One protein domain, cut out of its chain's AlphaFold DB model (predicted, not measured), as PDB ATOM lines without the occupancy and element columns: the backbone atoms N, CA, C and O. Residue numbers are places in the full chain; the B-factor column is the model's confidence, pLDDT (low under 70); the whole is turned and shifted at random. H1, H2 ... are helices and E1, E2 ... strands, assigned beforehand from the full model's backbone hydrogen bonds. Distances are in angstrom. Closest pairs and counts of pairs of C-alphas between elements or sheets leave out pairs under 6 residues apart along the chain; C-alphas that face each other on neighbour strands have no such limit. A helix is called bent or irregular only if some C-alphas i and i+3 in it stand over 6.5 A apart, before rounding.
ATOM      1  N   GLN A  27      20.086  63.822  40.694       81.44
ATOM      2  CA  GLN A  27      19.338  64.081  39.464       81.44
ATOM      3  C   GLN A  27      20.194  64.699  38.359       81.44
ATOM      4  O   GLN A  27      19.982  64.370  37.187       81.44
ATOM      5  N   ALA A  28      21.128  65.586  38.703       82.12
ATOM      6  CA  ALA A  28      22.043  66.195  37.744       82.12
ATOM      7  C   ALA A  28      22.996  65.136  37.176       82.12
ATOM      8  O   ALA A  28      23.150  65.029  35.954       82.12
ATOM      9  N   LEU A  29      23.529  64.266  38.042       84.94
ATOM     10  CA  LEU A  29      24.349  63.128  37.632       84.94
ATOM     11  C   LEU A  29      23.560  62.141  36.757       84.94
ATOM     12  O   LEU A  29      24.025  61.736  35.690       84.94
ATOM     13  N   ALA A  30      22.328  61.806  37.144       86.06
ATOM     14  CA  ALA A  30      21.471  60.926  36.354       86.06
ATOM     15  C   ALA A  30      21.107  61.516  34.979       86.06
ATOM     16  O   ALA A  30      20.856  60.752  34.041       86.06
ATOM     17  N   ARG A  31      21.028  62.848  34.836       88.88
ATOM     18  CA  ARG A  31      20.852  63.507  33.528       88.88
ATOM     19  C   ARG A  31      22.128  63.443  32.704       88.88
ATOM     20  O   ARG A  31      22.057  62.988  31.570       88.88
ATOM     21  N   LEU A  32      23.287  63.778  33.276       90.19
ATOM     22  CA  LEU A  32      24.582  63.645  32.597       90.19
ATOM     23  C   LEU A  32      24.794  62.228  32.045       90.19
ATOM     24  O   LEU A  32      25.149  62.058  30.875       90.19
ATOM     25  N   LEU A  33      24.538  61.214  32.874       91.62
ATOM     26  CA  LEU A  33      24.686  59.813  32.494       91.62
ATOM     27  C   LEU A  33      23.788  59.447  31.311       91.62
ATOM     28  O   LEU A  33      24.262  58.867  30.337       91.62
ATOM     29  N   ARG A  34      22.501  59.806  31.378       92.00
ATOM     30  CA  ARG A  34      21.510  59.432  30.358       92.00
ATOM     31  C   ARG A  34      21.620  60.231  29.071       92.00
ATOM     32  O   ARG A  34      21.450  59.663  27.999       92.00
ATOM     33  N   GLU A  35      21.862  61.528  29.173       94.81
ATOM     34  CA  GLU A  35      21.783  62.446  28.036       94.81
ATOM     35  C   GLU A  35      23.117  62.585  27.303       94.81
ATOM     36  O   GLU A  35      23.116  62.957  26.132       94.81
ATOM     37  N   GLN A  36      24.250  62.282  27.952       94.75
ATOM     38  CA  GLN A  36      25.569  62.528  27.361       94.75
ATOM     39  C   GLN A  36      26.512  61.325  27.424       94.75
ATOM     40  O   GLN A  36      27.033  60.920  26.384       94.75
ATOM     41  N   LEU A  37      26.715  60.718  28.599       94.31
ATOM     42  CA  LEU A  37      27.706  59.641  28.741       94.31
ATOM     43  C   LEU A  37      27.261  58.341  28.061       94.31
ATOM     44  O   LEU A  37      28.030  57.771  27.293       94.31
ATOM     45  N   LEU A  38      26.014  57.903  28.260       93.31
ATOM     46  CA  LEU A  38      25.466  56.720  27.586       93.31
ATOM     47  C   LEU A  38      25.492  56.851  26.050       93.31
ATOM     48  O   LEU A  38      26.016  55.949  25.397       93.31
ATOM     49  N   PRO A  39      25.028  57.965  25.443       94.50
ATOM     50  CA  PRO A  39      25.195  58.187  24.008       94.50
ATOM     51  C   PRO A  39      26.652  58.146  23.534       94.50
ATOM     52  O   PRO A  39      26.917  57.634  22.449       94.50
ATOM     53  N   ALA A  40      27.602  58.654  24.325       95.06
ATOM     54  CA  ALA A  40      29.022  58.597  23.988       95.06
ATOM     55  C   ALA A  40      29.571  57.158  23.997       95.06
ATOM     56  O   ALA A  40      30.353  56.807  23.111       95.06
ATOM     57  N   VAL A  41      29.131  56.324  24.948       95.12
ATOM     58  CA  VAL A  41      29.459  54.887  25.009       95.12
ATOM     59  C   VAL A  41      28.900  54.153  23.793       95.12
ATOM     60  O   VAL A  41      29.648  53.470  23.100       95.12
ATOM     61  N   GLU A  42      27.619  54.348  23.478       93.06
ATOM     62  CA  GLU A  42      26.974  53.728  22.312       93.06
ATOM     63  C   GLU A  42      27.657  54.134  20.996       93.06
ATOM     64  O   GLU A  42      27.905  53.290  20.137       93.06
ATOM     65  N   GLN A  43      28.026  55.411  20.846       94.12
ATOM     66  CA  GLN A  43      28.767  55.889  19.673       94.12
ATOM     67  C   GLN A  43      30.148  55.237  19.547       94.12
ATOM     68  O   GLN A  43      30.544  54.873  18.440       94.12
ATOM     69  N   ALA A  44      30.887  55.099  20.653       94.75
ATOM     70  CA  ALA A  44      32.198  54.454  20.644       94.75
ATOM     71  C   ALA A  44      32.093  52.961  20.306       94.75
ATOM     72  O   ALA A  44      32.829  52.472  19.454       94.75
ATOM     73  N   LEU A  45      31.143  52.251  20.919       93.75
ATOM     74  CA  LEU A  45      30.923  50.829  20.657       93.75
ATOM     75  C   LEU A  45      30.507  50.581  19.206       93.75
ATOM     76  O   LEU A  45      31.078  49.710  18.555       93.75
ATOM     77  N   ALA A  46      29.590  51.396  18.677       90.94
ATOM     78  CA  ALA A  46      29.157  51.301  17.287       90.94
ATOM     79  C   ALA A  46      30.297  51.566  16.290       90.94
ATOM     80  O   ALA A  46      30.313  50.975  15.214       90.94
ATOM     81  N   ALA A  47      31.252  52.437  16.632       92.94
ATOM     82  CA  ALA A  47      32.417  52.716  15.791       92.94
ATOM     83  C   ALA A  47      33.437  51.563  15.775       92.94
ATOM     84  O   ALA A  47      34.134  51.389  14.778       92.94
ATOM     85  N   CYS A  48      33.507  50.770  16.846       90.06
ATOM     86  CA  CYS A  48      34.373  49.591  16.941       90.06
ATOM     87  C   CYS A  48      33.692  48.289  16.473       90.06
ATOM     88  O   CYS A  48      34.328  47.233  16.501       90.06
ATOM     89  N   ASP A  49      32.418  48.334  16.075       87.38
ATOM     90  CA  ASP A  49      31.647  47.155  15.680       87.38
ATOM     91  C   ASP A  49      32.079  46.628  14.307       87.38
ATOM     92  O   ASP A  49      31.815  47.251  13.274       87.38
ATOM     93  N   GLU A  50      32.697  45.448  14.275       85.31
ATOM     94  CA  GLU A  50      33.002  44.756  13.027       85.31
ATOM     95  C   GLU A  50      32.039  43.595  12.765       85.31
ATOM     96  O   GLU A  50      31.876  42.719  13.624       85.31
ATOM     97  N   PRO A  51      31.431  43.526  11.563       82.31
ATOM     98  CA  PRO A  51      30.494  42.465  11.219       82.31
ATOM     99  C   PRO A  51      31.088  41.071  11.452       82.31
ATOM    100  O   PRO A  51      32.139  40.733  10.915       82.31
ATOM    101  N   GLY A  52      30.381  40.242  12.223       82.38
ATOM    102  CA  GLY A  52      30.737  38.835  12.439       82.38
ATOM    103  C   GLY A  52      31.822  38.580  13.489       82.38
ATOM    104  O   GLY A  52      32.165  37.421  13.720       82.38
ATOM    105  N   THR A  53      32.326  39.620  14.156       85.31
ATOM    106  CA  THR A  53      33.282  39.481  15.262       85.31
ATOM    107  C   THR A  53      32.660  39.950  16.568       85.31
ATOM    108  O   THR A  53      31.873  40.894  16.600       85.31
ATOM    109  N   VAL A  54      32.991  39.274  17.662       86.12
ATOM    110  CA  VAL A  54      32.599  39.681  19.009       86.12
ATOM    111  C   VAL A  54      33.851  39.816  19.850       86.12
ATOM    112  O   VAL A  54      34.533  38.835  20.117       86.12
ATOM    113  N   LEU A  55      34.145  41.042  20.268       89.75
ATOM    114  CA  LEU A  55      35.188  41.315  21.244       89.75
ATOM    115  C   LEU A  55      34.602  41.127  22.648       89.75
ATOM    116  O   LEU A  55      33.779  41.933  23.082       89.75
ATOM    117  N   ALA A  56      35.005  40.065  23.343       89.62
ATOM    118  CA  ALA A  56      34.646  39.857  24.740       89.62
ATOM    119  C   ALA A  56      35.706  40.470  25.658       89.62
ATOM    120  O   ALA A  56      36.898  40.158  25.575       89.62
ATOM    121  N   LEU A  57      35.237  41.348  26.540       90.94
ATOM    122  CA  LEU A  57      36.021  42.026  27.559       90.94
ATOM    123  C   LEU A  57      35.374  41.748  28.916       90.94
ATOM    124  O   LEU A  57      34.266  42.230  29.143       90.94
ATOM    125  N   PRO A  58      36.018  40.979  29.811       88.06
ATOM    126  CA  PRO A  58      35.437  40.680  31.117       88.06
ATOM    127  C   PRO A  58      35.338  41.932  31.995       88.06
ATOM    128  O   PRO A  58      34.391  42.092  32.758       88.06
ATOM    129  N   THR A  59      36.306  42.842  31.894       91.31
ATOM    130  CA  THR A  59      36.298  44.117  32.614       91.31
ATOM    131  C   THR A  59      37.036  45.163  31.790       91.31
ATOM    132  O   THR A  59      38.038  44.854  31.140       91.31
ATOM    133  N   LEU A  60      36.526  46.394  31.796       94.25
ATOM    134  CA  LEU A  60      37.178  47.539  31.179       94.25
ATOM    135  C   LEU A  60      37.110  48.734  32.129       94.25
ATOM    136  O   LEU A  60      36.051  49.328  32.314       94.25
ATOM    137  N   GLU A  61      38.252  49.084  32.710       95.19
ATOM    138  CA  GLU A  61      38.398  50.277  33.539       95.19
ATOM    139  C   GLU A  61      38.943  51.427  32.691       95.19
ATOM    140  O   GLU A  61      39.925  51.268  31.961       95.19
ATOM    141  N   LEU A  62      38.293  52.589  32.774       96.50
ATOM    142  CA  LEU A  62      38.672  53.791  32.037       96.50
ATOM    143  C   LEU A  62      38.903  54.938  33.015       96.50
ATOM    144  O   LEU A  62      37.984  55.348  33.721       96.50
ATOM    145  N   ASP A  63      40.114  55.491  33.007       96.06
ATOM    146  CA  ASP A  63      40.420  56.732  33.713       96.06
ATOM    147  C   ASP A  63      40.235  57.923  32.763       96.06
ATOM    148  O   ASP A  63      40.928  58.056  31.751       96.06
ATOM    149  N   LEU A  64      39.282  58.801  33.083       95.69
ATOM    150  CA  LEU A  64      39.017  60.024  32.311       95.69
ATOM    151  C   LEU A  64      39.902  61.204  32.753       95.69
ATOM    152  O   LEU A  64      39.857  62.297  32.165       95.69
ATOM    153  N   GLY A  65      40.711  60.988  33.791       95.81
ATOM    154  CA  GLY A  65      41.539  61.980  34.443       95.81
ATOM    155  C   GLY A  65      40.723  63.091  35.104       95.81
ATOM    156  O   GLY A  65      39.517  63.000  35.331       95.81
ATOM    157  N   SER A  66      41.397  64.197  35.407       94.19
ATOM    158  CA  SER A  66      40.758  65.379  35.987       94.19
ATOM    159  C   SER A  66      40.050  66.195  34.904       94.19
ATOM    160  O   SER A  66      40.682  66.611  33.926       94.19
ATOM    161  N   ILE A  67      38.754  66.455  35.086       92.56
ATOM    162  CA  ILE A  67      37.934  67.235  34.153       92.56
ATOM    163  C   ILE A  67      37.584  68.588  34.799       92.56
ATOM    164  O   ILE A  67      37.049  68.600  35.909       92.56
ATOM    165  N   PRO A  68      37.883  69.733  34.150       90.94
ATOM    166  CA  PRO A  68      37.502  71.047  34.663       90.94
ATOM    167  C   PRO A  68      35.983  71.199  34.793       90.94
ATOM    168  O   PRO A  68      35.234  70.781  33.913       90.94
ATOM    169  N   ARG A  69      35.522  71.867  35.858       85.56
ATOM    170  CA  ARG A  69      34.084  72.051  36.127       85.56
ATOM    171  C   ARG A  69      33.353  72.830  35.030       85.56
ATOM    172  O   ARG A  69      32.224  72.478  34.711       85.56
ATOM    173  N   ALA A  70      33.988  73.864  34.471       89.69
ATOM    174  CA  ALA A  70      33.357  74.782  33.517       89.69
ATOM    175  C   ALA A  70      32.769  74.071  32.285       89.69
ATOM    176  O   ALA A  70      31.749  74.512  31.773       89.69
ATOM    177  N   ASP A  71      33.352  72.932  31.893       89.12
ATOM    178  CA  ASP A  71      32.960  72.163  30.708       89.12
ATOM    179  C   ASP A  71      32.712  70.682  31.026       89.12
ATOM    180  O   ASP A  71      32.788  69.831  30.137       89.12
ATOM    181  N   PHE A  72      32.430  70.354  32.294       89.38
ATOM    182  CA  PHE A  72      32.421  68.972  32.785       89.38
ATOM    183  C   PHE A  72      31.583  68.034  31.914       89.38
ATOM    184  O   PHE A  72      32.051  66.970  31.530       89.38
ATOM    185  N   HIS A  73      30.378  68.460  31.548       92.12
ATOM    186  CA  HIS A  73      29.434  67.692  30.744       92.12
ATOM    187  C   HIS A  73      30.001  67.300  29.365       92.12
ATOM    188  O   HIS A  73      30.193  66.115  29.068       92.12
ATOM    189  N   ALA A  74      30.340  68.298  28.544       94.12
ATOM    190  CA  ALA A  74      30.839  68.076  27.189       94.12
ATOM    191  C   ALA A  74      32.212  67.385  27.187       94.12
ATOM    192  O   ALA A  74      32.462  66.483  26.383       94.12
ATOM    193  N   GLU A  75      33.096  67.777  28.106       96.06
ATOM    194  CA  GLU A  75      34.446  67.233  28.198       96.06
ATOM    195  C   GLU A  75      34.449  65.790  28.726       96.06
ATOM    196  O   GLU A  75      35.198  64.967  28.201       96.06
ATOM    197  N   ALA A  76      33.580  65.436  29.683       94.94
ATOM    198  CA  ALA A  76      33.433  64.058  30.157       94.94
ATOM    199  C   ALA A  76      32.951  63.125  29.049       94.94
ATOM    200  O   ALA A  76      33.564  62.082  28.831       94.94
ATOM    201  N   ALA A  77      31.921  63.518  28.293       96.56
ATOM    202  CA  ALA A  77      31.447  62.728  27.158       96.56
ATOM    203  C   ALA A  77      32.534  62.568  26.080       96.56
ATOM    204  O   ALA A  77      32.759  61.467  25.570       96.56
ATOM    205  N   ARG A  78      33.264  63.649  25.765       97.31
ATOM    206  CA  ARG A  78      34.357  63.629  24.784       97.31
ATOM    207  C   ARG A  78      35.510  62.721  25.221       97.31
ATOM    208  O   ARG A  78      35.989  61.934  24.402       97.31
ATOM    209  N   ARG A  79      35.952  62.823  26.480       97.31
ATOM    210  CA  ARG A  79      37.043  62.003  27.032       97.31
ATOM    211  C   ARG A  79      36.648  60.547  27.192       97.31
ATOM    212  O   ARG A  79      37.441  59.694  26.818       97.31
ATOM    213  N   LEU A  80      35.431  60.264  27.662       97.06
ATOM    214  CA  LEU A  80      34.908  58.901  27.752       97.06
ATOM    215  C   LEU A  80      34.913  58.225  26.386       97.06
ATOM    216  O   LEU A  80      35.437  57.126  26.254       97.06
ATOM    217  N   ARG A  81      34.407  58.910  25.354       97.50
ATOM    218  CA  ARG A  81      34.423  58.388  23.984       97.50
ATOM    219  C   ARG A  81      35.844  58.099  23.502       97.50
ATOM    220  O   ARG A  81      36.083  57.034  22.949       97.50
ATOM    221  N   ALA A  82      36.777  59.029  23.705       97.25
ATOM    222  CA  ALA A  82      38.166  58.857  23.281       97.25
ATOM    223  C   ALA A  82      38.862  57.698  24.018       97.25
ATOM    224  O   ALA A  82      39.443  56.834  23.368       97.25
ATOM    225  N   ALA A  83      38.743  57.648  25.350       97.06
ATOM    226  CA  ALA A  83      39.335  56.602  26.182       97.06
ATOM    227  C   ALA A  83      38.751  55.220  25.862       97.06
ATOM    228  O   ALA A  83      39.490  54.243  25.763       97.06
ATOM    229  N   LEU A  84      37.435  55.137  25.643       96.94
ATOM    230  CA  LEU A  84      36.766  53.891  25.280       96.94
ATOM    231  C   LEU A  84      37.211  53.395  23.897       96.94
ATOM    232  O   LEU A  84      37.551  52.225  23.772       96.94
ATOM    233  N   LEU A  85      37.277  54.265  22.883       97.06
ATOM    234  CA  LEU A  85      37.786  53.898  21.553       97.06
ATOM    235  C   LEU A  85      39.230  53.383  21.619       97.06
ATOM    236  O   LEU A  85      39.535  52.321  21.083       97.06
ATOM    237  N   GLU A  86      40.109  54.097  22.326       96.56
ATOM    238  CA  GLU A  86      41.507  53.693  22.491       96.56
ATOM    239  C   GLU A  86      41.632  52.339  23.206       96.56
ATOM    240  O   GLU A  86      42.407  51.471  22.784       96.56
ATOM    241  N   ALA A  87      40.844  52.131  24.263       95.88
ATOM    242  CA  ALA A  87      40.851  50.895  25.029       95.88
ATOM    243  C   ALA A  87      40.300  49.702  24.234       95.88
ATOM    244  O   ALA A  87      40.885  48.617  24.290       95.88
ATOM    245  N   LEU A  88      39.220  49.897  23.470       95.12
ATOM    246  CA  LEU A  88      38.636  48.873  22.599       95.12
ATOM    247  C   LEU A  88      39.586  48.505  21.454       95.12
ATOM    248  O   LEU A  88      39.820  47.320  21.216       95.12
ATOM    249  N   ASP A  89      40.218  49.488  20.810       94.31
ATOM    250  CA  ASP A  89      41.238  49.243  19.786       94.31
ATOM    251  C   ASP A  89      42.452  48.505  20.364       94.31
ATOM    252  O   ASP A  89      42.982  47.568  19.757       94.31
ATOM    253  N   GLY A  90      42.896  48.890  21.564       93.75
ATOM    254  CA  GLY A  90      43.964  48.205  22.288       93.75
ATOM    255  C   GLY A  90      43.608  46.755  22.617       93.75
ATOM    256  O   GLY A  90      44.407  45.849  22.371       93.75
ATOM    257  N   ALA A  91      42.397  46.518  23.121       92.75
ATOM    258  CA  ALA A  91      41.875  45.186  23.394       92.75
ATOM    259  C   ALA A  91      41.794  44.327  22.135       92.75
ATOM    260  O   ALA A  91      42.224  43.176  22.147       92.75
ATOM    261  N   ARG A  92      41.319  44.899  21.031       91.94
ATOM    262  CA  ARG A  92      41.212  44.208  19.753       91.94
ATOM    263  C   ARG A  92      42.576  43.840  19.176       91.94
ATOM    264  O   ARG A  92      42.749  42.718  18.703       91.94
ATOM    265  N   ARG A  93      43.562  44.741  19.254       90.88
ATOM    266  CA  ARG A  93      44.951  44.444  18.862       90.88
ATOM    267  C   ARG A  93      45.544  43.317  19.705       90.88
ATOM    268  O   ARG A  93      46.189  42.441  19.142       90.88
ATOM    269  N   ARG A  94      45.285  43.298  21.019       90.50
ATOM    270  CA  ARG A  94      45.706  42.200  21.910       90.50
ATOM    271  C   ARG A  94      45.020  40.878  21.573       90.50
ATOM    272  O   ARG A  94      45.687  39.859  21.548       90.50
ATOM    273  N   ALA A  95      43.725  40.904  21.269       90.00
ATOM    274  CA  ALA A  95      42.971  39.706  20.914       90.00
ATOM    275  C   ALA A  95      43.344  39.153  19.523       90.00
ATOM    276  O   ALA A  95      43.288  37.949  19.297       90.00
ATOM    277  N   SER A  96      43.734  40.031  18.590       88.56
ATOM    278  CA  SER A  96      44.185  39.648  17.240       88.56
ATOM    279  C   SER A  96      45.659  39.229  17.212       88.56
ATOM    280  O   SER A  96      46.070  38.426  16.375       88.56
ATOM    281  N   GLY A  97      46.476  39.797  18.101       86.25
ATOM    282  CA  GLY A  97      47.885  39.467  18.251       86.25
ATOM    283  C   GLY A  97      48.037  38.115  18.932       86.25
ATOM    284  O   GLY A  97      47.847  38.007  20.137       86.25
ATOM    285  N   SER A  98      48.383  37.088  18.153       60.44
ATOM    286  CA  SER A  98      48.686  35.741  18.645       60.44
ATOM    287  C   SER A  98      49.566  35.799  19.900       60.44
ATOM    288  O   SER A  98      50.639  36.403  19.879       60.44
ATOM    289  N   PRO A 109      41.428  39.708  26.462       82.50
ATOM    290  CA  PRO A 109      40.368  39.985  25.505       82.50
ATOM    291  C   PRO A 109      40.357  38.896  24.433       82.50
ATOM    292  O   PRO A 109      41.400  38.544  23.882       82.50
ATOM    293  N   THR A 110      39.176  38.368  24.138       83.81
ATOM    294  CA  THR A 110      39.000  37.274  23.179       83.81
ATOM    295  C   THR A 110      38.121  37.733  22.026       83.81
ATOM    296  O   THR A 110      37.131  38.443  22.215       83.81
ATOM    297  N   LEU A 111      38.519  37.366  20.806       80.75
ATOM    298  CA  LEU A 111      37.694  37.534  19.615       80.75
ATOM    299  C   LEU A 111      36.932  36.237  19.374       80.75
ATOM    300  O   LEU A 111      37.516  35.176  19.167       80.75
ATOM    301  N   HIS A 112      35.618  36.352  19.396       81.94
ATOM    302  CA  HIS A 112      34.678  35.268  19.202       81.94
ATOM    303  C   HIS A 112      34.012  35.410  17.836       81.94
ATOM    304  O   HIS A 112      33.580  36.499  17.451       81.94
ATOM    305  N   GLY A 113      33.907  34.302  17.103       87.50
ATOM    306  CA  GLY A 113      33.017  34.227  15.946       87.50
ATOM    307  C   GLY A 113      31.544  34.236  16.369       87.50
ATOM    308  O   GLY A 113      31.213  34.119  17.552       87.50
ATOM    309  N   GLU A 114      30.630  34.319  15.401       86.50
ATOM    310  CA  GLU A 114      29.185  34.275  15.674       86.50
ATOM    311  C   GLU A 114      28.775  33.017  16.458       86.50
ATOM    312  O   GLU A 114      28.013  33.102  17.418       86.50
ATOM    313  N   THR A 115      29.329  31.852  16.115       89.31
ATOM    314  CA  THR A 115      29.064  30.599  16.836       89.31
ATOM    315  C   THR A 115      29.462  30.676  18.309       89.31
ATOM    316  O   THR A 115      28.708  30.237  19.173       89.31
ATOM    317  N   ASP A 116      30.615  31.265  18.609       88.19
ATOM    318  CA  ASP A 116      31.146  31.416  19.966       88.19
ATOM    319  C   ASP A 116      30.272  32.361  20.785       88.19
ATOM    320  O   ASP A 116      29.955  32.075  21.937       88.19
ATOM    321  N   ARG A 117      29.808  33.448  20.157       86.75
ATOM    322  CA  ARG A 117      28.826  34.361  20.746       86.75
ATOM    323  C   ARG A 117      27.545  33.621  21.112       86.75
ATOM    324  O   ARG A 117      27.050  33.785  22.222       86.75
ATOM    325  N   LEU A 118      26.994  32.827  20.193       91.00
ATOM    326  CA  LEU A 118      25.768  32.069  20.450       91.00
ATOM    327  C   LEU A 118      25.986  31.039  21.573       91.00
ATOM    328  O   LEU A 118      25.130  30.903  22.445       91.00
ATOM    329  N   LEU A 119      27.144  30.366  21.605       93.12
ATOM    330  CA  LEU A 119      27.505  29.432  22.677       93.12
ATOM    331  C   LEU A 119      27.589  30.139  24.034       93.12
ATOM    332  O   LEU A 119      27.008  29.650  24.998       93.12
ATOM    333  N   ALA A 120      28.236  31.307  24.099       87.88
ATOM    334  CA  ALA A 120      28.328  32.112  25.315       87.88
ATOM    335  C   ALA A 120      26.953  32.619  25.779       87.88
ATOM    336  O   ALA A 120      26.644  32.572  26.968       87.88
ATOM    337  N   GLN A 121      26.087  33.040  24.849       90.62
ATOM    338  CA  GLN A 121      24.709  33.432  25.164       90.62
ATOM    339  C   GLN A 121      23.897  32.265  25.735       90.62
ATOM    340  O   GLN A 121      23.151  32.456  26.696       90.62
ATOM    341  N   LEU A 122      24.044  31.060  25.172       94.75
ATOM    342  CA  LEU A 122      23.352  29.878  25.677       94.75
ATOM    343  C   LEU A 122      23.900  29.470  27.048       94.75
ATOM    344  O   LEU A 122      23.109  29.193  27.943       94.75
ATOM    345  N   ALA A 123      25.221  29.492  27.240       93.44
ATOM    346  CA  ALA A 123      25.849  29.214  28.531       93.44
ATOM    347  C   ALA A 123      25.361  30.191  29.617       93.44
ATOM    348  O   ALA A 123      24.891  29.758  30.669       93.44
ATOM    349  N   GLY A 124      25.366  31.498  29.327       88.94
ATOM    350  CA  GLY A 124      24.851  32.524  30.235       88.94
ATOM    351  C   GLY A 124      23.358  32.363  30.537       88.94
ATOM    352  O   GLY A 124      22.929  32.550  31.678       88.94
ATOM    353  N   PHE A 125      22.555  31.950  29.551       94.88
ATOM    354  CA  PHE A 125      21.143  31.634  29.766       94.88
ATOM    355  C   PHE A 125      20.943  30.402  30.653       94.88
ATOM    356  O   PHE A 125      20.096  30.429  31.542       94.88
ATOM    357  N   LEU A 126      21.702  29.327  30.444       95.38
ATOM    358  CA  LEU A 126      21.595  28.122  31.269       95.38
ATOM    359  C   LEU A 126      22.001  28.401  32.719       95.38
ATOM    360  O   LEU A 126      21.312  27.961  33.643       95.38
ATOM    361  N   ASP A 127      23.038  29.211  32.918       92.69
ATOM    362  CA  ASP A 127      23.503  29.565  34.253       92.69
ATOM    363  C   ASP A 127      22.537  30.520  34.974       92.69
ATOM    364  O   ASP A 127      22.061  30.226  36.072       92.69
ATOM    365  N   THR A 128      22.140  31.622  34.333       93.25
ATOM    366  CA  THR A 128      21.361  32.696  34.986       93.25
ATOM    367  C   THR A 128      19.844  32.572  34.804       93.25
ATOM    368  O   THR A 128      19.062  33.089  35.609       93.25
ATOM    369  N   GLY A 129      19.396  31.874  33.759       93.69
ATOM    370  CA  GLY A 129      18.005  31.840  33.292       93.69
ATOM    371  C   GLY A 129      17.537  33.122  32.627       93.69
ATOM    372  O   GLY A 129      16.331  33.328  32.496       93.69
ATOM    373  N   ARG A 130      18.459  34.019  32.281       90.31
ATOM    374  CA  ARG A 130      18.151  35.289  31.635       90.31
ATOM    375  C   ARG A 130      18.880  35.337  30.311       90.31
ATOM    376  O   ARG A 130      20.090  35.149  30.251       90.31
ATOM    377  N   LEU A 131      18.130  35.591  29.247       85.94
ATOM    378  CA  LEU A 131      18.752  36.035  28.016       85.94
ATOM    379  C   LEU A 131      19.168  37.500  28.178       85.94
ATOM    380  O   LEU A 131      18.542  38.237  28.950       85.94
ATOM    381  N   PRO A 132      20.196  37.943  27.445       75.25
ATOM    382  CA  PRO A 132      20.533  39.354  27.379       75.25
ATOM    383  C   PRO A 132      19.307  40.192  26.994       75.25
ATOM    384  O   PRO A 132      18.512  39.771  26.161       75.25
ATOM    385  N   TRP A 133      19.177  41.405  27.533       67.31
ATOM    386  CA  TRP A 133      18.014  42.284  27.310       67.31
ATOM    387  C   TRP A 133      17.723  42.607  25.829       67.31
ATOM    388  O   TRP A 133      16.603  42.982  25.484       67.31
ATOM    389  N   HIS A 134      18.720  42.467  24.951       68.31
ATOM    390  CA  HIS A 134      18.582  42.654  23.506       68.31
ATOM    391  C   HIS A 134      18.044  41.416  22.771       68.31
ATOM    392  O   HIS A 134      17.668  41.524  21.603       68.31
ATOM    393  N   ALA A 135      17.982  40.250  23.422       72.25
ATOM    394  CA  ALA A 135      17.133  39.156  22.971       72.25
ATOM    395  C   ALA A 135      15.691  39.637  23.162       72.25
ATOM    396  O   ALA A 135      15.165  39.636  24.271       72.25
ATOM    397  N   GLY A 136      15.127  40.227  22.105       64.88
ATOM    398  CA  GLY A 136      13.963  41.103  22.204       64.88
ATOM    399  C   GLY A 136      12.830  40.512  23.043       64.88
ATOM    400  O   GLY A 136      12.435  39.367  22.844       64.88
ATOM    401  N   LEU A 137      12.255  41.332  23.931       53.06
ATOM    402  CA  LEU A 137      11.148  40.967  24.834       53.06
ATOM    403  C   LEU A 137       9.920  40.374  24.115       53.06
ATOM    404  O   LEU A 137       9.092  39.721  24.741       53.06
ATOM    405  N   ALA A 138       9.796  40.601  22.805       57.69
ATOM    406  CA  ALA A 138       8.738  40.044  21.968       57.69
ATOM    407  C   ALA A 138       8.923  38.548  21.642       57.69
ATOM    408  O   ALA A 138       8.020  37.936  21.077       57.69
ATOM    409  N   GLN A 139      10.072  37.951  21.965       72.06
ATOM    410  CA  GLN A 139      10.397  36.571  21.622       72.06
ATOM    411  C   GLN A 139      10.489  35.726  22.890       72.06
ATOM    412  O   GLN A 139      11.576  35.445  23.390       72.06
ATOM    413  N   ALA A 140       9.333  35.278  23.386       76.69
ATOM    414  CA  ALA A 140       9.261  34.275  24.454       76.69
ATOM    415  C   ALA A 140      10.069  32.999  24.124       76.69
ATOM    416  O   ALA A 140      10.514  32.308  25.034       76.69
ATOM    417  N   ASP A 141      10.316  32.746  22.832       89.12
ATOM    418  CA  ASP A 141      11.053  31.593  22.306       89.12
ATOM    419  C   ASP A 141      12.485  31.933  21.837       89.12
ATOM    420  O   ASP A 141      13.093  31.174  21.078       89.12
ATOM    421  N   ALA A 142      13.051  33.075  22.245       90.19
ATOM    422  CA  ALA A 142      14.395  33.478  21.815       90.19
ATOM    423  C   ALA A 142      15.477  32.447  22.194       90.19
ATOM    424  O   ALA A 142      16.404  32.218  21.416       90.19
ATOM    425  N   HIS A 143      15.352  31.779  23.347       93.88
ATOM    426  CA  HIS A 143      16.291  30.732  23.775       93.88
ATOM    427  C   HIS A 143      16.141  29.471  22.922       93.88
ATOM    428  O   HIS A 143      17.139  28.853  22.562       93.88
ATOM    429  N   VAL A 144      14.913  29.130  22.525       95.00
ATOM    430  CA  VAL A 144      14.632  28.009  21.616       95.00
ATOM    431  C   VAL A 144      15.295  28.260  20.261       95.00
ATOM    432  O   VAL A 144      16.020  27.398  19.768       95.00
ATOM    433  N   ALA A 145      15.121  29.457  19.694       93.56
ATOM    434  CA  ALA A 145      15.745  29.836  18.427       93.56
ATOM    435  C   ALA A 145      17.283  29.879  18.513       93.56
ATOM    436  O   ALA A 145      17.967  29.519  17.552       93.56
ATOM    437  N   LEU A 146      17.834  30.291  19.660       94.38
ATOM    438  CA  LEU A 146      19.272  30.262  19.933       94.38
ATOM    439  C   LEU A 146      19.825  28.831  19.856       94.38
ATOM    440  O   LEU A 146      20.818  28.598  19.164       94.38
ATOM    441  N   LEU A 147      19.165  27.867  20.509       95.44
ATOM    442  CA  LEU A 147      19.586  26.466  20.464       95.44
ATOM    443  C   LEU A 147      19.425  25.857  19.063       95.44
ATOM    444  O   LEU A 147      20.319  25.135  18.632       95.44
ATOM    445  N   ASP A 148      18.363  26.183  18.318       94.81
ATOM    446  CA  ASP A 148      18.191  25.716  16.930       94.81
ATOM    447  C   ASP A 148      19.350  26.167  16.023       94.81
ATOM    448  O   ASP A 148      19.888  25.370  15.251       94.81
ATOM    449  N   ARG A 149      19.792  27.426  16.144       94.44
ATOM    450  CA  ARG A 149      20.948  27.939  15.383       94.44
ATOM    451  C   ARG A 149      22.243  27.221  15.758       94.44
ATOM    452  O   ARG A 149      23.041  26.893  14.883       94.44
ATOM    453  N   LEU A 150      22.445  26.955  17.048       95.44
ATOM    454  CA  LEU A 150      23.618  26.229  17.535       95.44
ATOM    455  C   LEU A 150      23.615  24.760  17.101       95.44
ATOM    456  O   LEU A 150      24.660  24.238  16.720       95.44
ATOM    457  N   LEU A 151      22.455  24.107  17.091       94.44
ATOM    458  CA  LEU A 151      22.303  22.745  16.578       94.44
ATOM    459  C   LEU A 151      22.647  22.656  15.085       94.44
ATOM    460  O   LEU A 151      23.233  21.664  14.659       94.44
ATOM    461  N   ALA A 152      22.338  23.695  14.305       93.69
ATOM    462  CA  ALA A 152      22.627  23.730  12.873       93.69
ATOM    463  C   ALA A 152      24.116  23.943  12.533       93.69
ATOM    464  O   ALA A 152      24.555  23.498  11.476       93.69
ATOM    465  N   GLY A 153      24.891  24.622  13.391       90.81
ATOM    466  CA  GLY A 153      26.250  25.071  13.043       90.81
ATOM    467  C   GLY A 153      27.370  24.748  14.038       90.81
ATOM    468  O   GLY A 153      28.534  24.950  13.708       90.81
ATOM    469  N   ALA A 154      27.061  24.264  15.246       90.56
ATOM    470  CA  ALA A 154      28.018  24.198  16.358       90.56
ATOM    471  C   ALA A 154      28.133  22.820  17.032       90.56
ATOM    472  O   ALA A 154      28.666  22.746  18.136       90.56
ATOM    473  N   GLY A 155      27.656  21.738  16.403       90.50
ATOM    474  CA  GLY A 155      27.411  20.428  17.033       90.50
ATOM    475  C   GLY A 155      28.436  19.964  18.084       90.50
ATOM    476  O   GLY A 155      28.075  19.778  19.243       90.50
ATOM    477  N   ALA A 156      29.717  19.813  17.727       89.25
ATOM    478  CA  ALA A 156      30.744  19.345  18.670       89.25
ATOM    479  C   ALA A 156      31.011  20.336  19.823       89.25
ATOM    480  O   ALA A 156      31.067  19.940  20.984       89.25
ATOM    481  N   ARG A 157      31.108  21.635  19.521       92.62
ATOM    482  CA  ARG A 157      31.389  22.685  20.517       92.62
ATOM    483  C   ARG A 157      30.205  22.928  21.452       92.62
ATOM    484  O   ARG A 157      30.395  23.146  22.643       92.62
ATOM    485  N   LEU A 158      28.987  22.841  20.918       95.06
ATOM    486  CA  LEU A 158      27.747  22.864  21.684       95.06
ATOM    487  C   LEU A 158      27.697  21.698  22.670       95.06
ATOM    488  O   LEU A 158      27.376  21.916  23.833       95.06
ATOM    489  N   ARG A 159      28.051  20.483  22.232       92.12
ATOM    490  CA  ARG A 159      28.098  19.307  23.112       92.12
ATOM    491  C   ARG A 159      29.110  19.477  24.243       92.12
ATOM    492  O   ARG A 159      28.738  19.238  25.383       92.12
ATOM    493  N   ALA A 160      30.317  19.962  23.951       91.19
ATOM    494  CA  ALA A 160      31.327  20.227  24.978       91.19
ATOM    495  C   ALA A 160      30.849  21.266  26.014       91.19
ATOM    496  O   ALA A 160      30.918  21.017  27.215       91.19
ATOM    497  N   MET A 161      30.284  22.393  25.559       95.44
ATOM    498  CA  MET A 161      29.727  23.418  26.452       95.44
ATOM    499  C   MET A 161      28.570  22.870  27.297       95.44
ATOM    500  O   MET A 161      28.498  23.126  28.496       95.44
ATOM    501  N   LEU A 162      27.673  22.079  26.701       94.75
ATOM    502  CA  LEU A 162      26.565  21.472  27.437       94.75
ATOM    503  C   LEU A 162      27.042  20.416  28.431       94.75
ATOM    504  O   LEU A 162      26.483  20.344  29.517       94.75
ATOM    505  N   ALA A 163      28.067  19.626  28.109       91.38
ATOM    506  CA  ALA A 163      28.648  18.673  29.050       91.38
ATOM    507  C   ALA A 163      29.166  19.384  30.310       91.38
ATOM    508  O   ALA A 163      28.913  18.915  31.418       91.38
ATOM    509  N   GLU A 164      29.803  20.547  30.150       92.69
ATOM    510  CA  GLU A 164      30.223  21.404  31.263       92.69
ATOM    511  C   GLU A 164      29.022  22.011  32.008       92.69
ATOM    512  O   GLU A 164      28.931  21.910  33.233       92.69
ATOM    513  N   ALA A 165      28.046  22.571  31.285       91.50
ATOM    514  CA  ALA A 165      26.860  23.181  31.882       91.50
ATOM    515  C   ALA A 165      26.019  22.169  32.679       91.50
ATOM    516  O   ALA A 165      25.509  22.502  33.744       91.50
ATOM    517  N   LEU A 166      25.892  20.926  32.208       93.25
ATOM    518  CA  LEU A 166      25.115  19.875  32.871       93.25
ATOM    519  C   LEU A 166      25.738  19.384  34.185       93.25
ATOM    520  O   LEU A 166      25.040  18.741  34.969       93.25
ATOM    521  N   VAL A 167      27.007  19.704  34.469       92.38
ATOM    522  CA  VAL A 167      27.596  19.487  35.804       92.38
ATOM    523  C   VAL A 167      26.863  20.324  36.859       92.38
ATOM    524  O   VAL A 167      26.774  19.922  38.019       92.38
ATOM    525  N   GLN A 168      26.298  21.468  36.461       92.69
ATOM    526  CA  GLN A 168      25.534  22.347  37.335       92.69
ATOM    527  C   GLN A 168      24.045  21.942  37.355       92.69
ATOM    528  O   GLN A 168      23.372  22.008  36.321       92.69
ATOM    529  N   PRO A 169      23.468  21.573  38.520       90.00
ATOM    530  CA  PRO A 169      22.085  21.094  38.601       90.00
ATOM    531  C   PRO A 169      21.037  22.090  38.083       90.00
ATOM    532  O   PRO A 169      20.032  21.684  37.501       90.00
ATOM    533  N   HIS A 170      21.250  23.397  38.280       93.94
ATOM    534  CA  HIS A 170      20.321  24.430  37.805       93.94
ATOM    535  C   HIS A 170      20.326  24.564  36.283       93.94
ATOM    536  O   HIS A 170      19.257  24.691  35.689       93.94
ATOM    537  N   SER A 171      21.497  24.478  35.655       95.44
ATOM    538  CA  SER A 171      21.649  24.490  34.198       95.44
ATOM    539  C   SER A 171      21.009  23.257  33.563       95.44
ATOM    540  O   SER A 171      20.258  23.391  32.598       95.44
ATOM    541  N   ALA A 172      21.218  22.068  34.145       92.31
ATOM    542  CA  ALA A 172      20.569  20.833  33.701       92.31
ATOM    543  C   ALA A 172      19.042  20.911  33.793       92.31
ATOM    544  O   ALA A 172      18.335  20.596  32.833       92.31
ATOM    545  N   ARG A 173      18.533  21.414  34.921       91.62
ATOM    546  CA  ARG A 173      17.103  21.633  35.123       91.62
ATOM    547  C   ARG A 173      16.527  22.619  34.105       91.62
ATOM    548  O   ARG A 173      15.504  22.319  33.500       91.62
ATOM    549  N   ARG A 174      17.180  23.764  33.871       95.50
ATOM    550  CA  ARG A 174      16.731  24.737  32.860       95.50
ATOM    551  C   ARG A 174      16.734  24.145  31.461       95.50
ATOM    552  O   ARG A 174      15.768  24.351  30.731       95.50
ATOM    553  N   LEU A 175      17.785  23.405  31.099       95.56
ATOM    554  CA  LEU A 175      17.860  22.751  29.798       95.56
ATOM    555  C   LEU A 175      16.657  21.813  29.605       95.56
ATOM    556  O   LEU A 175      16.008  21.848  28.565       95.56
ATOM    557  N   ALA A 176      16.312  21.032  30.628       93.81
ATOM    558  CA  ALA A 176      15.218  20.074  30.552       93.81
ATOM    559  C   ALA A 176      13.814  20.712  30.607       93.81
ATOM    560  O   ALA A 176      12.908  20.254  29.916       93.81
ATOM    561  N   GLU A 177      13.622  21.761  31.414       94.31
ATOM    562  CA  GLU A 177      12.319  22.416  31.607       94.31
ATOM    563  C   GLU A 177      11.980  23.430  30.502       94.31
ATOM    564  O   GLU A 177      10.807  23.615  30.185       94.31
ATOM    565  N   GLN A 178      12.977  24.123  29.940       95.50
ATOM    566  CA  GLN A 178      12.740  25.306  29.098       95.50
ATOM    567  C   GLN A 178      12.936  25.057  27.601       95.50
ATOM    568  O   GLN A 178      12.524  25.894  26.796       95.50
ATOM    569  N   PHE A 179      13.526  23.923  27.210       96.31
ATOM    570  CA  PHE A 179      13.731  23.581  25.805       96.31
ATOM    571  C   PHE A 179      12.795  22.450  25.361       96.31
ATOM    572  O   PHE A 179      12.665  21.435  26.049       96.31
ATOM    573  N   PRO A 180      12.152  22.577  24.187       95.06
ATOM    574  CA  PRO A 180      11.324  21.521  23.625       95.06
ATOM    575  C   PRO A 180      12.064  20.185  23.501       95.06
ATOM    576  O   PRO A 180      13.194  20.123  23.009       95.06
ATOM    577  N   LEU A 181      11.368  19.084  23.807       91.88
ATOM    578  CA  LEU A 181      11.916  17.722  23.745       91.88
ATOM    579  C   LEU A 181      12.572  17.382  22.392       91.88
ATOM    580  O   LEU A 181      13.516  16.601  22.345       91.88
ATOM    581  N   ARG A 182      12.107  17.979  21.284       94.25
ATOM    582  CA  ARG A 182      12.713  17.802  19.951       94.25
ATOM    583  C   ARG A 182      14.174  18.268  19.897       94.25
ATOM    584  O   ARG A 182      14.994  17.592  19.291       94.25
ATOM    585  N   GLN A 183      14.502  19.383  20.553       94.38
ATOM    586  CA  GLN A 183      15.857  19.933  20.581       94.38
ATOM    587  C   GLN A 183      16.744  19.121  21.517       94.38
ATOM    588  O   GLN A 183      17.872  18.795  21.168       94.38
ATOM    589  N   LEU A 184      16.196  18.699  22.660       94.19
ATOM    590  CA  LEU A 184      16.884  17.793  23.580       94.19
ATOM    591  C   LEU A 184      17.217  16.456  22.908       94.19
ATOM    592  O   LEU A 184      18.320  15.941  23.054       94.19
ATOM    593  N   ARG A 185      16.303  15.922  22.090       90.31
ATOM    594  CA  ARG A 185      16.584  14.747  21.256       90.31
ATOM    595  C   ARG A 185      17.648  15.034  20.203       90.31
ATOM    596  O   ARG A 185      18.509  14.190  20.009       90.31
ATOM    597  N   ALA A 186      17.623  16.196  19.555       89.75
ATOM    598  CA  ALA A 186      18.631  16.580  18.565       89.75
ATOM    599  C   ALA A 186      20.039  16.744  19.166       89.75
ATOM    600  O   ALA A 186      21.015  16.488  18.474       89.75
ATOM    601  N   LEU A 187      20.149  17.107  20.448       89.81
ATOM    602  CA  LEU A 187      21.422  17.124  21.177       89.81
ATOM    603  C   LEU A 187      22.006  15.718  21.377       89.81
ATOM    604  O   LEU A 187      23.221  15.539  21.351       89.81
ATOM    605  N   VAL A 188      21.132  14.724  21.546       85.81
ATOM    606  CA  VAL A 188      21.488  13.319  21.788       85.81
ATOM    607  C   VAL A 188      21.677  12.530  20.485       85.81
ATOM    608  O   VAL A 188      22.523  11.643  20.400       85.81
ATOM    609  N   ALA A 189      20.899  12.858  19.453       82.44
ATOM    610  CA  ALA A 189      20.815  12.124  18.196       82.44
ATOM    611  C   ALA A 189      22.125  11.954  17.388       82.44
ATOM    612  O   ALA A 189      22.234  10.926  16.719       82.44
ATOM    613  N   PRO A 190      23.139  12.848  17.403       58.62
ATOM    614  CA  PRO A 190      24.232  12.741  16.441       58.62
ATOM    615  C   PRO A 190      25.367  11.802  16.873       58.62
ATOM    616  O   PRO A 190      26.379  11.750  16.186       58.62
ATOM    617  N   ALA A 191      25.244  11.064  17.979       50.88
ATOM    618  CA  ALA A 191      26.230  10.041  18.353       50.88
ATOM    619  C   ALA A 191      25.899   8.637  17.827       50.88
ATOM    620  O   ALA A 191      26.692   7.716  17.979       50.88
ATOM    621  N   ALA A 192      24.733   8.467  17.198       46.53
ATOM    622  CA  ALA A 192      24.252   7.179  16.710       46.53
ATOM    623  C   ALA A 192      24.282   7.079  15.176       46.53
ATOM    624  O   ALA A 192      23.424   6.418  14.595       46.53
ATOM    625  N   ALA A 210      28.094  11.114  24.606       57.22
ATOM    626  CA  ALA A 210      26.661  11.192  24.339       57.22
ATOM    627  C   ALA A 210      25.828  10.302  25.273       57.22
ATOM    628  O   ALA A 210      24.803  10.749  25.787       57.22
ATOM    629  N   HIS A 211      26.283   9.076  25.559       61.91
ATOM    630  CA  HIS A 211      25.634   8.217  26.557       61.91
ATOM    631  C   HIS A 211      25.679   8.843  27.957       61.91
ATOM    632  O   HIS A 211      24.694   8.784  28.692       61.91
ATOM    633  N   ARG A 212      26.784   9.514  28.305       65.38
ATOM    634  CA  ARG A 212      26.920  10.258  29.562       65.38
ATOM    635  C   ARG A 212      25.967  11.453  29.630       65.38
ATOM    636  O   ARG A 212      25.339  11.654  30.663       65.38
ATOM    637  N   LEU A 213      25.809  12.201  28.536       62.75
ATOM    638  CA  LEU A 213      24.875  13.327  28.440       62.75
ATOM    639  C   LEU A 213      23.416  12.865  28.614       62.75
ATOM    640  O   LEU A 213      22.646  13.496  29.335       62.75
ATOM    641  N   VAL A 214      23.050  11.734  27.998       66.06
ATOM    642  CA  VAL A 214      21.724  11.109  28.147       66.06
ATOM    643  C   VAL A 214      21.478  10.669  29.584       66.06
ATOM    644  O   VAL A 214      20.427  10.991  30.133       66.06
ATOM    645  N   ALA A 215      22.445   9.986  30.198       67.12
ATOM    646  CA  ALA A 215      22.347   9.556  31.589       67.12
ATOM    647  C   ALA A 215      22.196  10.759  32.535       67.12
ATOM    648  O   ALA A 215      21.297  10.773  33.367       67.12
ATOM    649  N   MET A 216      22.983  11.824  32.345       65.69
ATOM    650  CA  MET A 216      22.892  13.045  33.156       65.69
ATOM    651  C   MET A 216      21.555  13.778  32.995       65.69
ATOM    652  O   MET A 216      21.017  14.288  33.977       65.69
ATOM    653  N   LEU A 217      20.990  13.824  31.783       66.62
ATOM    654  CA  LEU A 217      19.669  14.416  31.550       66.62
ATOM    655  C   LEU A 217      18.549  13.588  32.186       66.62
ATOM    656  O   LEU A 217      17.611  14.156  32.742       66.62
ATOM    657  N   GLN A 218      18.656  12.260  32.136       65.38
ATOM    658  CA  GLN A 218      17.707  11.348  32.777       65.38
ATOM    659  C   GLN A 218      17.795  11.421  34.309       65.38
ATOM    660  O   GLN A 218      16.762  11.510  34.971       65.38
ATOM    661  N   ASP A 219      19.005  11.482  34.869       61.72
ATOM    662  CA  ASP A 219      19.247  11.574  36.313       61.72
ATOM    663  C   ASP A 219      18.866  12.951  36.881       61.72
ATOM    664  O   ASP A 219      18.254  13.043  37.948       61.72
ATOM    665  N   GLY A 220      19.166  14.033  36.154       54.69
ATOM    666  CA  GLY A 220      18.794  15.399  36.530       54.69
ATOM    667  C   GLY A 220      17.279  15.634  36.528       54.69
ATOM    668  O   GLY A 220      16.771  16.362  37.379       54.69
ATOM    669  N   LEU A 221      16.550  14.967  35.626       51.00
ATOM    670  CA  LEU A 221      15.082  14.951  35.598       51.00
ATOM    671  C   LEU A 221      14.466  14.099  36.722       51.00
ATOM    672  O   LEU A 221      13.331  14.350  37.123       51.00
TER     673      LEU A 221
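AT A GLANCE: This is residues 27 to 98, 109 to 192 and 210 to 221 of the 1133 residues of an uncharacterized protein of Massilia armeniaca (UniProt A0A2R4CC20). Two helical lobes are joined by a small two-strand ladder. One lobe is the long helix H2 with arm H1b of the bent helix H1 at its side, and the other is a cluster of six shorter helices, H3 to H8; E1 and E2 make the ladder between them. The printed part has 168 residues, mostly helix, in the order H1, E1, H2, E2, H3, H4, H5, H6, H7, H8, with E1 and E2 an antiparallel sheet. It is loose, with a radius of gyration of the C-alphas of 20.7 A, and elongated, spanning 68 by 41 by 25 A.

IN THESE COORDINATES: H1, residues 27 to 47, begins at C-alpha 27 (19.338, 64.081, 39.464); by its hydrogen bonds it was assigned as one helix, but it is bent, with C-alphas 35 and 38 6.8 A apart. Its arms are H1a, residues 27 to 35, and H1b, residues 38 to 47, at a shallow tilt of 22 degrees. E1 is residues 53 to 56. H2, residues 69 to 96, is 38.8 A long and has a kink of 48 degrees near residue 76; it is irregular, C-alphas 70 and 73 being 8.6 A apart. E2 is residues 110 to 113 and H3, 20.9 A long, residues 114 to 128. H4 is residues 142 to 153, H5 155 to 165, H6 169 to 178. H7, residues 181 to 191, is irregular, with C-alphas 187 and 190 7.0 A apart. H8, residues 210 to 221, ends at C-alpha 221 (15.082, 14.951, 35.598).

HOW THE PARTS SIT: H1b touches H2, with residues 77 to 85 of H2 alone, the closest C-alphas being those of Ala 40 and Arg 81, 5.4 A; the shallow tilt of 33 degrees is only just short of steep. E1 and E2 are antiparallel, with N 54 and O 112 at 2.8 A, within hydrogen-bond range. H2 and H3 are apart. H3, the hub, forms a helical hairpin with H4, closest at Leu 118 and Leu 146, C-alphas 6.8 A apart. H3 touches H5 at a shallow tilt of 23 degrees, closest at the C-alphas of Leu 119 and Leu 158, 6.6 A. With residues 126 to 127 alone, H3 touches H6, about perpendicular at 73 degrees; the closest C-alphas are those of Leu 126 and Ser 171, 4.7 A. H7 touches H4, closest at the C-alphas of Asp 148 and Gln 183, 7.2 A. H8 touches H6, closest at the C-alphas of Ala 172 and Gly 220, 6.4 A. Every O i to N i+4 pair is within hydrogen-bond range in H1a, H1b, H3, H4, H5, H6 and H8, but 22 of 24 in H2 and 5 of 7 in H7.

THE WHOLE: The C-alphas farthest apart, those of Ala 70 and Ala 192, are 70.3 A apart. Residues 99 to 108 and 193 to 209 are not printed; the gaps between C-alphas are 11.6 A and 9.0 A. The links E1 to H2 and H3 to H4 are long. The mean pLDDT of the printed part is 87.5, with 21 residues under 70, among them residues 210 to 221.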